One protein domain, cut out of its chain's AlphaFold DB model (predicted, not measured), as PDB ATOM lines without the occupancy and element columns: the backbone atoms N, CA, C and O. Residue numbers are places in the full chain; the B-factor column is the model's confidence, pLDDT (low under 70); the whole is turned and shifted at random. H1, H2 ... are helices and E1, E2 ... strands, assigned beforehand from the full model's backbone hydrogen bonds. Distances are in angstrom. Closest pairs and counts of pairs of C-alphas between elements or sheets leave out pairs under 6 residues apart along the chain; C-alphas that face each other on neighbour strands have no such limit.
ATOM      1  N   HIS A   9     159.629 197.870 183.313       85.94
ATOM      2  CA  HIS A   9     160.723 196.986 182.908       85.94
ATOM      3  C   HIS A   9     160.531 195.601 183.499       85.94
ATOM      4  O   HIS A   9     160.427 195.443 184.716       85.94
ATOM      5  N   MET A  10     160.474 194.584 182.645       86.56
ATOM      6  CA  MET A  10     160.248 193.216 183.077       86.56
ATOM      7  C   MET A  10     161.174 192.236 182.372       86.56
ATOM      8  O   MET A  10     161.434 192.337 181.178       86.56
ATOM      9  N   LEU A  11     161.609 191.228 183.119       90.94
ATOM     10  CA  LEU A  11     162.457 190.147 182.646       90.94
ATOM     11  C   LEU A  11     161.761 188.807 182.874       90.94
ATOM     12  O   LEU A  11     161.448 188.449 184.008       90.94
ATOM     13  N   ALA A  12     161.601 188.021 181.816       93.00
ATOM     14  CA  ALA A  12     161.201 186.626 181.899       93.00
ATOM     15  C   ALA A  12     162.394 185.693 181.667       93.00
ATOM     16  O   ALA A  12     163.158 185.840 180.715       93.00
ATOM     17  N   LYS A  13     162.522 184.684 182.524       92.69
ATOM     18  CA  LYS A  13     163.444 183.555 182.380       92.69
ATOM     19  C   LYS A  13     162.640 182.317 182.003       92.69
ATOM     20  O   LYS A  13     161.744 181.916 182.746       92.69
ATOM     21  N   LEU A  14     162.958 181.731 180.856       94.44
ATOM     22  CA  LEU A  14     162.277 180.579 180.272       94.44
ATOM     23  C   LEU A  14     163.192 179.356 180.351       94.44
ATOM     24  O   LEU A  14     164.309 179.368 179.832       94.44
ATOM     25  N   PHE A  15     162.721 178.299 181.005       92.81
ATOM     26  CA  PHE A  15     163.480 177.071 181.239       92.81
ATOM     27  C   PHE A  15     162.955 175.910 180.385       92.81
ATOM     28  O   PHE A  15     161.805 175.925 179.942       92.81
ATOM     29  N   ASN A  16     163.827 174.927 180.136       94.62
ATOM     30  CA  ASN A  16     163.568 173.705 179.364       94.62
ATOM     31  C   ASN A  16     162.902 173.934 177.997       94.62
ATOM     32  O   ASN A  16     162.080 173.139 177.551       94.62
ATOM     33  N   CYS A  17     163.285 175.012 177.318       95.44
ATOM     34  CA  CYS A  17     162.801 175.331 175.981       95.44
ATOM     35  C   CYS A  17     163.264 174.291 174.944       95.44
ATOM     36  O   CYS A  17     164.261 173.583 175.123       95.44
ATOM     37  N   ASP A  18     162.579 174.246 173.804       95.69
ATOM     38  CA  ASP A  18     162.956 173.384 172.682       95.69
ATOM     39  C   ASP A  18     164.255 173.885 172.027       95.69
ATOM     40  O   ASP A  18     164.287 174.931 171.373       95.69
ATOM     41  N   SER A  19     165.344 173.129 172.187       91.94
ATOM     42  CA  SER A  19     166.672 173.507 171.688       91.94
ATOM     43  C   SER A  19     166.717 173.687 170.170       91.94
ATOM     44  O   SER A  19     167.512 174.489 169.693       91.94
ATOM     45  N   SER A  20     165.855 172.990 169.414       92.12
ATOM     46  CA  SER A  20     165.776 173.126 167.952       92.12
ATOM     47  C   SER A  20     165.137 174.444 167.507       92.12
ATOM     48  O   SER A  20     165.349 174.892 166.381       92.12
ATOM     49  N   ILE A  21     164.343 175.064 168.386       92.38
ATOM     50  CA  ILE A  21     163.765 176.390 168.175       92.38
ATOM     51  C   ILE A  21     164.777 177.457 168.592       92.38
ATOM     52  O   ILE A  21     164.996 178.408 167.849       92.38
ATOM     53  N   LEU A  22     165.436 177.274 169.743       90.69
ATOM     54  CA  LEU A  22     166.400 178.236 170.286       90.69
ATOM     55  C   LEU A  22     167.605 178.510 169.373       90.69
ATOM     56  O   LEU A  22     168.199 179.581 169.483       90.69
ATOM     57  N   SER A  23     167.969 177.564 168.504       88.31
ATOM     58  CA  SER A  23     169.060 177.697 167.531       88.31
ATOM     59  C   SER A  23     168.601 178.096 166.123       88.31
ATOM     60  O   SER A  23     169.434 178.211 165.227       88.31
ATOM     61  N   ASN A  24     167.298 178.305 165.897       88.31
ATOM     62  CA  ASN A  24     166.741 178.602 164.579       88.31
ATOM     63  C   ASN A  24     166.266 180.063 164.498       88.31
ATOM     64  O   ASN A  24     165.190 180.412 164.987       88.31
ATOM     65  N   SER A  25     167.069 180.917 163.858       86.06
ATOM     66  CA  SER A  25     166.794 182.355 163.750       86.06
ATOM     67  C   SER A  25     165.549 182.677 162.934       86.06
ATOM     68  O   SER A  25     164.828 183.605 163.294       86.06
ATOM     69  N   GLU A  26     165.244 181.901 161.892       85.75
ATOM     70  CA  GLU A  26     164.034 182.094 161.089       85.75
ATOM     71  C   GLU A  26     162.775 181.874 161.932       85.75
ATOM     72  O   GLU A  26     161.894 182.733 161.963       85.75
ATOM     73  N   LYS A  27     162.721 180.775 162.698       90.19
ATOM     74  CA  LYS A  27     161.605 180.491 163.613       90.19
ATOM     75  C   LYS A  27     161.477 181.552 164.699       90.19
ATOM     76  O   LYS A  27     160.371 182.003 164.975       90.19
ATOM     77  N   ILE A  28     162.595 181.970 165.296       90.25
ATOM     78  CA  ILE A  28     162.601 183.028 166.314       90.25
ATOM     79  C   ILE A  28     162.068 184.346 165.738       90.25
ATOM     80  O   ILE A  28     161.228 184.986 166.366       90.25
ATOM     81  N   ASN A  29     162.508 184.736 164.539       85.31
ATOM     82  CA  ASN A  29     162.048 185.954 163.874       85.31
ATOM     83  C   ASN A  29     160.537 185.907 163.593       85.31
ATOM     84  O   ASN A  29     159.836 186.882 163.860       85.31
ATOM     85  N   VAL A  30     160.026 184.766 163.111       91.12
ATOM     86  CA  VAL A  30     158.585 184.559 162.887       91.12
ATOM     87  C   VAL A  30     157.808 184.722 164.191       91.12
ATOM     88  O   VAL A  30     156.922 185.570 164.261       91.12
ATOM     89  N   TYR A  31     158.182 183.994 165.245       93.38
ATOM     90  CA  TYR A  31     157.473 184.050 166.526       93.38
ATOM     91  C   TYR A  31     157.497 185.432 167.163       93.38
ATOM     92  O   TYR A  31     156.521 185.859 167.768       93.38
ATOM     93  N   ILE A  32     158.598 186.160 167.035       89.00
ATOM     94  CA  ILE A  32     158.692 187.487 167.629       89.00
ATOM     95  C   ILE A  32     157.846 188.497 166.845       89.00
ATOM     96  O   ILE A  32     157.162 189.318 167.454       89.00
ATOM     97  N   ARG A  33     157.810 188.410 165.509       87.81
ATOM     98  CA  ARG A  33     156.913 189.243 164.689       87.81
ATOM     99  C   ARG A  33     155.442 188.930 164.946       87.81
ATOM    100  O   ARG A  33     154.633 189.853 165.000       87.81
ATOM    101  N   GLU A  34     155.101 187.660 165.139       90.38
ATOM    102  CA  GLU A  34     153.763 187.247 165.567       90.38
ATOM    103  C   GLU A  34     153.431 187.792 166.961       90.38
ATOM    104  O   GLU A  34     152.374 188.388 167.123       90.38
ATOM    105  N   CYS A  35     154.351 187.695 167.927       88.94
ATOM    106  CA  CYS A  35     154.195 188.259 169.272       88.94
ATOM    107  C   CYS A  35     153.895 189.766 169.225       88.94
ATOM    108  O   CYS A  35     152.935 190.231 169.834       88.94
ATOM    109  N   ILE A  36     154.670 190.526 168.445       86.94
ATOM    110  CA  ILE A  36     154.486 191.975 168.279       86.94
ATOM    111  C   ILE A  36     153.121 192.293 167.665       86.94
ATOM    112  O   ILE A  36     152.429 193.194 168.140       86.94
ATOM    113  N   LYS A  37     152.717 191.534 166.638       85.06
ATOM    114  CA  LYS A  37     151.447 191.734 165.934       85.06
ATOM    115  C   LYS A  37     150.236 191.343 166.782       85.06
ATOM    116  O   LYS A  37     149.270 192.095 166.828       85.06
ATOM    117  N   GLU A  38     150.266 190.183 167.438       78.94
ATOM    118  CA  GLU A  38     149.163 189.695 168.279       78.94
ATOM    119  C   GLU A  38     148.930 190.584 169.500       78.94
ATOM    120  O   GLU A  38     147.797 190.725 169.959       78.94
ATOM    121  N   LEU A  39     149.997 191.184 170.027       77.00
ATOM    122  CA  LEU A  39     149.953 191.980 171.251       77.00
ATOM    123  C   LEU A  39     149.942 193.485 170.996       77.00
ATOM    124  O   LEU A  39     149.952 194.253 171.952       77.00
ATOM    125  N   ASN A  40     149.893 193.887 169.724       75.88
ATOM    126  CA  ASN A  40     149.874 195.277 169.286       75.88
ATOM    127  C   ASN A  40     150.981 196.123 169.949       75.88
ATOM    128  O   ASN A  40     150.729 197.237 170.398       75.88
ATOM    129  N   LEU A  41     152.209 195.587 170.023       74.75
ATOM    130  CA  LEU A  41     153.345 196.221 170.721       74.75
ATOM    131  C   LEU A  41     153.939 197.434 169.971       74.75
ATOM    132  O   LEU A  41     154.932 198.008 170.413       74.75
ATOM    133  N   GLY A  42     153.344 197.818 168.839       75.00
ATOM    134  CA  GLY A  42     153.772 198.926 167.986       75.00
ATOM    135  C   GLY A  42     154.497 198.489 166.709       75.00
ATOM    136  O   GLY A  42     154.645 197.301 166.414       75.00
ATOM    137  N   GLU A  43     154.933 199.476 165.924       76.69
ATOM    138  CA  GLU A  43     155.713 199.259 164.701       76.69
ATOM    139  C   GLU A  43     157.197 199.030 165.011       76.69
ATOM    140  O   GLU A  43     157.774 199.671 165.893       76.69
ATOM    141  N   ILE A  44     157.821 198.098 164.282       82.12
ATOM    142  CA  ILE A  44     159.246 197.768 164.421       82.12
ATOM    143  C   ILE A  44     160.069 198.850 163.726       82.12
ATOM    144  O   ILE A  44     160.080 198.911 162.499       82.12
ATOM    145  N   ASN A  45     160.816 199.630 164.506       66.50
ATOM    146  CA  ASN A  45     161.762 200.612 163.982       66.50
ATOM    147  C   ASN A  45     163.032 199.934 163.469       66.50
ATOM    148  O   ASN A  45     163.483 200.219 162.369       66.50
ATOM    149  N   ASN A  46     163.600 199.026 164.270       64.62
ATOM    150  CA  ASN A  46     164.819 198.281 163.951       64.62
ATOM    151  C   ASN A  46     164.810 196.900 164.624       64.62
ATOM    152  O   ASN A  46     164.245 196.724 165.706       64.62
ATOM    153  N   SER A  47     165.482 195.924 164.007       76.50
ATOM    154  CA  SER A  47     165.696 194.587 164.576       76.50
ATOM    155  C   SER A  47     167.114 194.097 164.300       76.50
ATOM    156  O   SER A  47     167.546 194.114 163.146       76.50
ATOM    157  N   PHE A  48     167.802 193.604 165.326       74.00
ATOM    158  CA  PHE A  48     169.176 193.111 165.238       74.00
ATOM    159  C   PHE A  48     169.244 191.643 165.651       74.00
ATOM    160  O   PHE A  48     168.741 191.278 166.711       74.00
ATOM    161  N   PHE A  49     169.897 190.817 164.830       79.81
ATOM    162  CA  PHE A  49     170.204 189.422 165.148       79.81
ATOM    163  C   PHE A  49     171.700 189.280 165.391       79.81
ATOM    164  O   PHE A  49     172.509 189.587 164.517       79.81
ATOM    165  N   LEU A  50     172.054 188.777 166.565       62.88
ATOM    166  CA  LEU A  50     173.411 188.410 166.926       62.88
ATOM    167  C   LEU A  50     173.471 186.894 167.089       62.88
ATOM    168  O   LEU A  50     172.701 186.294 167.842       62.88
ATOM    169  N   TYR A  51     174.398 186.282 166.363       69.88
ATOM    170  CA  TYR A  51     174.653 184.852 166.416       69.88
ATOM    171  C   TYR A  51     175.853 184.606 167.320       69.88
ATOM    172  O   TYR A  51     176.910 185.201 167.118       69.88
ATOM    173  N   ASN A  52     175.706 183.718 168.298       57.19
ATOM    174  CA  ASN A  52     176.827 183.229 169.090       57.19
ATOM    175  C   ASN A  52     176.871 181.687 169.029       57.19
ATOM    176  O   ASN A  52     175.887 181.061 168.629       57.19
ATOM    177  N   PRO A  53     177.986 181.037 169.416       62.09
ATOM    178  CA  PRO A  53     178.140 179.581 169.296       62.09
ATOM    179  C   PRO A  53     177.116 178.752 170.092       62.09
ATOM    180  O   PRO A  53     177.084 177.525 169.981       62.09
ATOM    181  N   HIS A  54     176.315 179.388 170.948       69.88
ATOM    182  CA  HIS A  54     175.448 178.725 171.915       69.88
ATOM    183  C   HIS A  54     173.969 179.119 171.787       69.88
ATOM    184  O   HIS A  54     173.132 178.519 172.466       69.88
ATOM    185  N   GLY A  55     173.625 180.066 170.912       79.56
ATOM    186  CA  GLY A  55     172.273 180.574 170.728       79.56
ATOM    187  C   GLY A  55     172.218 181.888 169.947       79.56
ATOM    188  O   GLY A  55     173.127 182.247 169.199       79.56
ATOM    189  N   ILE A  56     171.094 182.578 170.092       85.50
ATOM    190  CA  ILE A  56     170.707 183.749 169.311       85.50
ATOM    191  C   ILE A  56     170.304 184.849 170.282       85.50
ATOM    192  O   ILE A  56     169.487 184.630 171.178       85.50
ATOM    193  N   THR A  57     170.838 186.043 170.062       87.06
ATOM    194  CA  THR A  57     170.342 187.262 170.688       87.06
ATOM    195  C   THR A  57     169.597 188.076 169.642       87.06
ATOM    196  O   THR A  57     170.125 188.362 168.569       87.06
ATOM    197  N   LEU A  58     168.357 188.436 169.947       87.00
ATOM    198  CA  LEU A  58     167.511 189.289 169.130       87.00
ATOM    199  C   LEU A  58     167.144 190.530 169.934       87.00
ATOM    200  O   LEU A  58     166.590 190.405 171.022       87.00
ATOM    201  N   VAL A  59     167.416 191.707 169.379       86.00
ATOM    202  CA  VAL A  59     166.995 192.997 169.938       86.00
ATOM    203  C   VAL A  59     166.024 193.647 168.966       86.00
ATOM    204  O   VAL A  59     166.339 193.790 167.783       86.00
ATOM    205  N   ILE A  60     164.856 194.050 169.455       85.00
ATOM    206  CA  ILE A  60     163.849 194.776 168.685       85.00
ATOM    207  C   ILE A  60     163.535 196.093 169.372       85.00
ATOM    208  O   ILE A  60     163.197 196.128 170.555       85.00
ATOM    209  N   LEU A  61     163.617 197.160 168.585       80.12
ATOM    210  CA  LEU A  61     163.233 198.506 168.976       80.12
ATOM    211  C   LEU A  61     161.869 198.818 168.352       80.12
ATOM    212  O   LEU A  61     161.741 198.836 167.124       80.12
ATOM    213  N   LEU A  62     160.866 199.040 169.196       82.44
ATOM    214  CA  LEU A  62     159.527 199.511 168.835       82.44
ATOM    215  C   LEU A  62     159.390 200.972 169.298       82.44
ATOM    216  O   LEU A  62     160.236 201.474 170.039       82.44
ATOM    217  N   ASN A  63     158.346 201.676 168.860       76.62
ATOM    218  CA  ASN A  63     158.138 203.086 169.231       76.62
ATOM    219  C   ASN A  63     158.024 203.308 170.746       76.62
ATOM    220  O   ASN A  63     158.569 204.276 171.268       76.62
ATOM    221  N   GLU A  64     157.332 202.404 171.441       76.50
ATOM    222  CA  GLU A  64     157.012 202.550 172.867       76.50
ATOM    223  C   GLU A  64     157.558 201.414 173.734       76.50
ATOM    224  O   GLU A  64     157.339 201.394 174.945       76.50
ATOM    225  N   CYS A  65     158.274 200.452 173.148       82.06
ATOM    226  CA  CYS A  65     158.936 199.410 173.916       82.06
ATOM    227  C   CYS A  65     160.188 198.853 173.229       82.06
ATOM    228  O   CYS A  65     160.401 198.984 172.026       82.06
ATOM    229  N   GLN A  66     161.038 198.214 174.019       87.94
ATOM    230  CA  GLN A  66     162.180 197.441 173.560       87.94
ATOM    231  C   GLN A  66     162.006 196.002 174.034       87.94
ATOM    232  O   GLN A  66     161.684 195.767 175.198       87.94
ATOM    233  N   LEU A  67     162.246 195.046 173.136       88.88
ATOM    234  CA  LEU A  67     162.217 193.620 173.439       88.88
ATOM    235  C   LEU A  67     163.560 192.988 173.080       88.88
ATOM    236  O   LEU A  67     163.974 193.019 171.922       88.88
ATOM    237  N   THR A  68     164.210 192.362 174.058       89.94
ATOM    238  CA  THR A  68     165.435 191.585 173.854       89.94
ATOM    239  C   THR A  68     165.197 190.122 174.212       89.94
ATOM    240  O   THR A  68     164.844 189.803 175.340       89.94
ATOM    241  N   LEU A  69     165.438 189.208 173.274       92.56
ATOM    242  CA  LEU A  69     165.443 187.765 173.500       92.56
ATOM    243  C   LEU A  69     166.884 187.251 173.431       92.56
ATOM    244  O   LEU A  69     167.524 187.393 172.396       92.56
ATOM    245  N   ASN A  70     167.372 186.592 174.480       91.00
ATOM    246  CA  ASN A  70     168.636 185.850 174.447       91.00
ATOM    247  C   ASN A  70     168.357 184.360 174.606       91.00
ATOM    248  O   ASN A  70     167.721 183.958 175.580       91.00
ATOM    249  N   THR A  71     168.852 183.528 173.695       92.75
ATOM    250  CA  THR A  71     168.700 182.073 173.771       92.75
ATOM    251  C   THR A  71     170.022 181.376 174.076       92.75
ATOM    252  O   THR A  71     171.107 181.841 173.730       92.75
ATOM    253  N   ASN A  72     169.925 180.221 174.729       89.56
ATOM    254  CA  ASN A  72     170.999 179.254 174.879       89.56
ATOM    255  C   ASN A  72     170.442 177.856 174.581       89.56
ATOM    256  O   ASN A  72     169.791 177.236 175.429       89.56
ATOM    257  N   ALA A  73     170.679 177.368 173.363       89.56
ATOM    258  CA  ALA A  73     170.142 176.097 172.884       89.56
ATOM    259  C   ALA A  73     170.681 174.907 173.695       89.56
ATOM    260  O   ALA A  73     169.916 174.009 174.047       89.56
ATOM    261  N   ASN A  74     171.965 174.944 174.070       87.69
ATOM    262  CA  ASN A  74     172.623 173.885 174.843       87.69
ATOM    263  C   ASN A  74     172.043 173.755 176.257       87.69
ATOM    264  O   ASN A  74     171.861 172.648 176.757       87.69
ATOM    265  N   LYS A  75     171.714 174.885 176.893       90.88
ATOM    266  CA  LYS A  75     171.107 174.931 178.232       90.88
ATOM    267  C   LYS A  75     169.575 174.886 178.208       90.88
ATOM    268  O   LYS A  75     168.970 174.958 179.275       90.88
ATOM    269  N   LYS A  76     168.945 174.785 177.027       94.19
ATOM    270  CA  LYS A  76     167.481 174.851 176.845       94.19
ATOM    271  C   LYS A  76     166.858 176.050 177.570       94.19
ATOM    272  O   LYS A  76     165.827 175.934 178.230       94.19
ATOM    273  N   TYR A  77     167.518 177.199 177.483       93.94
ATOM    274  CA  TYR A  77     167.216 178.365 178.303       93.94
ATOM    275  C   TYR A  77     167.088 179.615 177.442       93.94
ATOM    276  O   TYR A  77     167.850 179.786 176.491       93.94
ATOM    277  N   ALA A  78     166.157 180.497 177.787       94.31
ATOM    278  CA  ALA A  78     166.054 181.807 177.167       94.31
ATOM    279  C   ALA A  78     165.714 182.889 178.196       94.31
ATOM    280  O   ALA A  78     165.033 182.627 179.188       94.31
ATOM    281  N   THR A  79     166.163 184.114 177.944       94.50
ATOM    282  CA  THR A  79     165.690 185.306 178.651       94.50
ATOM    283  C   THR A  79     164.983 186.236 177.689       94.50
ATOM    284  O   THR A  79     165.441 186.432 176.567       94.50
ATOM    285  N   VAL A  80     163.866 186.800 178.137       92.38
ATOM    286  CA  VAL A  80     163.134 187.846 177.429       92.38
ATOM    287  C   VAL A  80     163.105 189.072 178.322       92.38
ATOM    288  O   VAL A  80     162.524 189.030 179.401       92.38
ATOM    289  N   ASP A  81     163.736 190.139 177.876       91.06
ATOM    290  CA  ASP A  81     163.694 191.453 178.496       91.06
ATOM    291  C   ASP A  81     162.701 192.323 177.712       91.06
ATOM    292  O   ASP A  81     162.774 192.372 176.483       91.06
ATOM    293  N   LEU A  82     161.739 192.937 178.402       87.75
ATOM    294  CA  LEU A  82     160.764 193.847 177.814       87.75
ATOM    295  C   LEU A  82     160.695 195.132 178.641       87.75
ATOM    296  O   LEU A  82     160.260 195.130 179.797       87.75
ATOM    297  N   PHE A  83     161.099 196.231 178.015       86.00
ATOM    298  CA  PHE A  83     160.988 197.585 178.543       86.00
ATOM    299  C   PHE A  83     159.882 198.328 177.800       86.00
ATOM    300  O   PHE A  83     159.954 198.435 176.582       86.00
ATOM    301  N   ALA A  84     158.880 198.843 178.501       81.81
ATOM    302  CA  ALA A  84     157.759 199.582 177.931       81.81
ATOM    303  C   ALA A  84     157.670 200.991 178.526       81.81
ATOM    304  O   ALA A  84     157.821 201.171 179.732       81.81
ATOM    305  N   ILE A  85     157.398 201.981 177.681       72.31
ATOM    306  CA  ILE A  85     157.226 203.397 178.043       72.31
ATOM    307  C   ILE A  85     155.792 203.678 178.540       72.31
ATOM    308  O   ILE A  85     155.551 204.693 179.185       72.31
ATOM    309  N   SER A  86     154.853 202.754 178.301       68.44
ATOM    310  CA  SER A  86     153.461 202.820 178.761       68.44
ATOM    311  C   SER A  86     153.067 201.564 179.543       68.44
ATOM    312  O   SER A  86     153.370 200.440 179.129       68.44
ATOM    313  N   ILE A  87     152.332 201.736 180.649       61.19
ATOM    314  CA  ILE A  87     151.791 200.623 181.449       61.19
ATOM    315  C   ILE A  87     150.657 199.871 180.736       61.19
ATOM    316  O   ILE A  87     150.289 198.772 181.152       61.19
ATOM    317  N   GLU A  88     150.113 200.445 179.659       67.56
ATOM    318  CA  GLU A  88     149.090 199.807 178.826       67.56
ATOM    319  C   GLU A  88     149.649 198.623 178.016       67.56
ATOM    320  O   GLU A  88     148.888 197.761 177.572       67.56
ATOM    321  N   ILE A  89     150.978 198.528 177.873       73.81
ATOM    322  CA  ILE A  89     151.644 197.385 177.245       73.81
ATOM    323  C   ILE A  89     151.638 196.187 178.212       73.81
ATOM    324  O   ILE A  89     152.326 196.160 179.235       73.81
ATOM    325  N   ASP A  90     150.867 195.152 177.866       78.31
ATOM    326  CA  ASP A  90     150.754 193.913 178.645       78.31
ATOM    327  C   ASP A  90     151.958 192.980 178.401       78.31
ATOM    328  O   ASP A  90     151.899 191.997 177.652       78.31
ATOM    329  N   SER A  91     153.077 193.273 179.069       84.12
ATOM    330  CA  SER A  91     154.312 192.480 178.997       84.12
ATOM    331  C   SER A  91     154.119 191.019 179.424       84.12
ATOM    332  O   SER A  91     154.802 190.122 178.922       84.12
ATOM    333  N   TYR A  92     153.162 190.734 180.314       86.12
ATOM    334  CA  TYR A  92     152.870 189.364 180.743       86.12
ATOM    335  C   TYR A  92     152.313 188.523 179.598       86.12
ATOM    336  O   TYR A  92     152.663 187.343 179.481       86.12
ATOM    337  N   ARG A  93     151.483 189.104 178.722       87.50
ATOM    338  CA  ARG A  93     151.033 188.411 177.508       87.50
ATOM    339  C   ARG A  93     152.189 188.102 176.564       87.50
ATOM    340  O   ARG A  93     152.217 186.990 176.036       87.50
ATOM    341  N   ALA A  94     153.159 189.008 176.423       87.81
ATOM    342  CA  ALA A  94     154.359 188.769 175.615       87.81
ATOM    343  C   ALA A  94     155.164 187.587 176.154       87.81
ATOM    344  O   ALA A  94     155.475 186.650 175.416       87.81
ATOM    345  N   PHE A  95     155.405 187.549 177.465       91.69
ATOM    346  CA  PHE A  95     156.101 186.425 178.090       91.69
ATOM    347  C   PHE A  95     155.315 185.118 178.003       91.69
ATOM    348  O   PHE A  95     155.908 184.067 177.761       91.69
ATOM    349  N   LYS A  96     153.985 185.159 178.139       90.50
ATOM    350  CA  LYS A  96     153.129 183.972 178.006       90.50
ATOM    351  C   LYS A  96     153.150 183.412 176.586       90.50
ATOM    352  O   LYS A  96     153.269 182.196 176.416       90.50
ATOM    353  N   TYR A  97     153.053 184.277 175.577       92.81
ATOM    354  CA  TYR A  97     153.158 183.882 174.176       92.81
ATOM    355  C   TYR A  97     154.538 183.270 173.896       92.81
ATOM    356  O   TYR A  97     154.624 182.140 173.413       92.81
ATOM    357  N   LEU A  98     155.617 183.954 174.295       93.38
ATOM    358  CA  LEU A  98     156.985 183.487 174.061       93.38
ATOM    359  C   LEU A  98     157.295 182.181 174.804       93.38
ATOM    360  O   LEU A  98     157.876 181.267 174.225       93.38
ATOM    361  N   SER A  99     156.819 182.026 176.042       94.00
ATOM    362  CA  SER A  99     156.908 180.765 176.786       94.00
ATOM    363  C   SER A  99     156.237 179.611 176.034       94.00
ATOM    364  O   SER A  99     156.770 178.501 176.021       94.00
ATOM    365  N   LYS A 100     155.088 179.858 175.389       93.88
ATOM    366  CA  LYS A 100     154.346 178.847 174.623       93.88
ATOM    367  C   LYS A 100     155.089 178.445 173.348       93.88
ATOM    368  O   LYS A 100     155.295 177.253 173.122       93.88
ATOM    369  N   VAL A 101     155.490 179.407 172.517       95.06
ATOM    370  CA  VAL A 101     156.118 179.120 171.209       95.06
ATOM    371  C   VAL A 101     157.539 178.570 171.337       95.06
ATOM    372  O   VAL A 101     157.949 177.745 170.522       95.06
ATOM    373  N   LEU A 102     158.261 178.938 172.402       94.88
ATOM    374  CA  LEU A 102     159.570 178.362 172.733       94.88
ATOM    375  C   LEU A 102     159.467 177.026 173.497       94.88
ATOM    376  O   LEU A 102     160.493 176.411 173.795       94.88
ATOM    377  N   LYS A 103     158.244 176.555 173.785       94.44
ATOM    378  CA  LYS A 103     157.931 175.332 174.546       94.44
ATOM    379  C   LYS A 103     158.630 175.259 175.906       94.44
ATOM    380  O   LYS A 103     159.151 174.216 176.288       94.44
ATOM    381  N   SER A 104     158.657 176.374 176.623       94.12
ATOM    382  CA  SER A 104     159.158 176.403 177.993       94.12
ATOM    383  C   SER A 104     158.154 175.747 178.943       94.12
ATOM    384  O   SER A 104     156.955 176.023 178.861       94.12
ATOM    385  N   ASP A 105     158.635 174.907 179.861       88.00
ATOM    386  CA  ASP A 105     157.807 174.293 180.910       88.00
ATOM    387  C   ASP A 105     157.689 175.166 182.170       88.00
ATOM    388  O   ASP A 105     156.794 174.971 182.996       88.00
ATOM    389  N   LYS A 106     158.579 176.153 182.310       90.44
ATOM    390  CA  LYS A 106     158.653 177.054 183.451       90.44
ATOM    391  C   LYS A 106     159.098 178.441 183.007       90.44
ATOM    392  O   LYS A 106     160.198 178.624 182.493       90.44
ATOM    393  N   CYS A 107     158.268 179.429 183.325       92.38
ATOM    394  CA  CYS A 107     158.547 180.848 183.148       92.38
ATOM    395  C   CYS A 107     158.646 181.517 184.526       92.38
ATOM    396  O   CYS A 107     157.736 181.390 185.345       92.38
ATOM    397  N   GLN A 108     159.755 182.202 184.801       88.38
ATOM    398  CA  GLN A 108     159.906 183.070 185.973       88.38
ATOM    399  C   GLN A 108     159.956 184.517 185.507       88.38
ATOM    400  O   GLN A 108     160.827 184.861 184.715       88.38
ATOM    401  N   ILE A 109     159.035 185.343 185.993       88.94
ATOM    402  CA  ILE A 109     158.920 186.747 185.600       88.94
ATOM    403  C   ILE A 109     159.327 187.611 186.787       88.94
ATOM    404  O   ILE A 109     158.786 187.457 187.881       88.94
ATOM    405  N   ASN A 110     160.256 188.526 186.545       81.62
ATOM    406  CA  ASN A 110     160.708 189.524 187.494       81.62
ATOM    407  C   ASN A 110     160.379 190.905 186.923       81.62
ATOM    408  O   ASN A 110     160.841 191.251 185.839       81.62
ATOM    409  N   GLU A 111     159.599 191.692 187.651       79.88
ATOM    410  CA  GLU A 111     159.443 193.119 187.375       79.88
ATOM    411  C   GLU A 111     160.637 193.842 188.006       79.88
ATOM    412  O   GLU A 111     160.917 193.663 189.193       79.88
ATOM    413  N   LEU A 112     161.408 194.546 187.180       70.44
ATOM    414  CA  LEU A 112     162.660 195.190 187.571       70.44
ATOM    415  C   LEU A 112     162.415 196.631 188.035       70.44
ATOM    416  O   LEU A 112     163.075 197.066 188.975       70.44
ATOM    417  N   ILE A 113     161.457 197.337 187.415       63.09
ATOM    418  CA  ILE A 113     161.049 198.714 187.747       63.09
ATOM    419  C   ILE A 113     159.553 198.886 187.418       63.09
ATOM    420  O   ILE A 113     159.124 198.553 186.309       63.09
ATOM    421  N   SER A 114     158.777 199.403 188.375       46.47
ATOM    422  CA  SER A 114     157.386 199.848 188.213       46.47
ATOM    423  C   SER A 114     157.246 201.195 188.902       46.47
ATOM    424  O   SER A 114     157.235 201.264 190.134       46.47
ATOM    425  N   ASP A 115     157.150 202.262 188.116       46.22
ATOM    426  CA  ASP A 115     157.026 203.603 188.664       46.22
ATOM    427  C   ASP A 115     155.570 204.068 188.585       46.22
ATOM    428  O   ASP A 115     155.152 204.751 187.654       46.22
TER     429      ASP A 115
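Overview. This is residues 9 to 115 of the 553 residues of the protein "S-adenosylmethionine decarboxylase proenzyme" of Clostridium sp. BL-8 (UniProt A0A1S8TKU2). What shape do these coordinates make? One twisted sheet of six strands stands as a wall, with helices H2 and H3 covering one face in a second layer and the other face bare. What is the order of the parts? The printed part has 107 residues, with three named helices and six named strands in the order E1 H1 H2 E2 E3 E4 E5 H3 E6; the sheet runs E2, E3, E4, E5, E1, E6, all antiparallel, and the class is mixed, helices and strands. How large is it? It is compact, with a radius of gyration of the C-alphas of 12.7 A and spans of 36 by 26 by 21 A.

Arrangement. Which neighbours has the first strand? E1, residues 9 to 15, is an inner strand, antiparallel to E6, residues 106 to 114, and to E5, residues 77 to 84. N 11 and O 110 are 2.8 A apart, and N 12 and O 80 2.8 A, within hydrogen-bond range. Where are the helices? H1, residues 19 to 22, only grazes the sheet, and H2, residues 25 to 38, is on it at a height of 9.6 A over E3, residues 55 to 62, and E4, residues 65 to 72. H3, residues 91 to 101, is on the same face at a height of 8.6 A over E5 and E1, along the strands at 20 degrees to E1 on the local plane. H2 touches H3 with residues 31 to 35 alone, the closest C-alphas being those of Cys 35 and Ala 94, 6.4 A apart, at a steep tilt of 41 degrees, opposite ways. How do the other strands pair? E2, residues 44 to 52, E3, E4 and E5 make a meander, each strand the antiparallel neighbour of the one before, in three hairpins. N 48 and O 59 are 2.9 A apart, N 58 and O 69 2.8 A, and N 68 and O 81 2.8 A, within hydrogen-bond range. E5, H3 and E6 form a split strand-helix-strand unit, its strands running the same way with E1 between them, and its crossover is right-handed. What of the helix backbones? Every O i to N i+4 pair is within hydrogen-bond range in H2 and H3, while H1 is too short for such a pair.

Along the chain. Where does the first element begin and the last end? E1 begins with C-alpha 9 at (160.723, 196.986, 182.908), and E6 ends with C-alpha 114 at (157.386, 199.848, 188.213). How long are the elements? E1 measures 20.2 A, E2 23.3 A, E3 22.9 A, E4 23.5 A, E5 23.2 A and E6 23.3 A; H2 measures 19.6 A and H3 15.6 A.

Size, cuts and confidence. How far does it reach? The two C-alphas farthest apart are those of Ser 20 and Asp 115, at 37.9 A. Is it cut, and are links long? The printed part has no cut and no long link. Where is confidence low? The pLDDT is under 70 at residues 45 to 46, 50 to 54, 86 to 88 and 113 to 115.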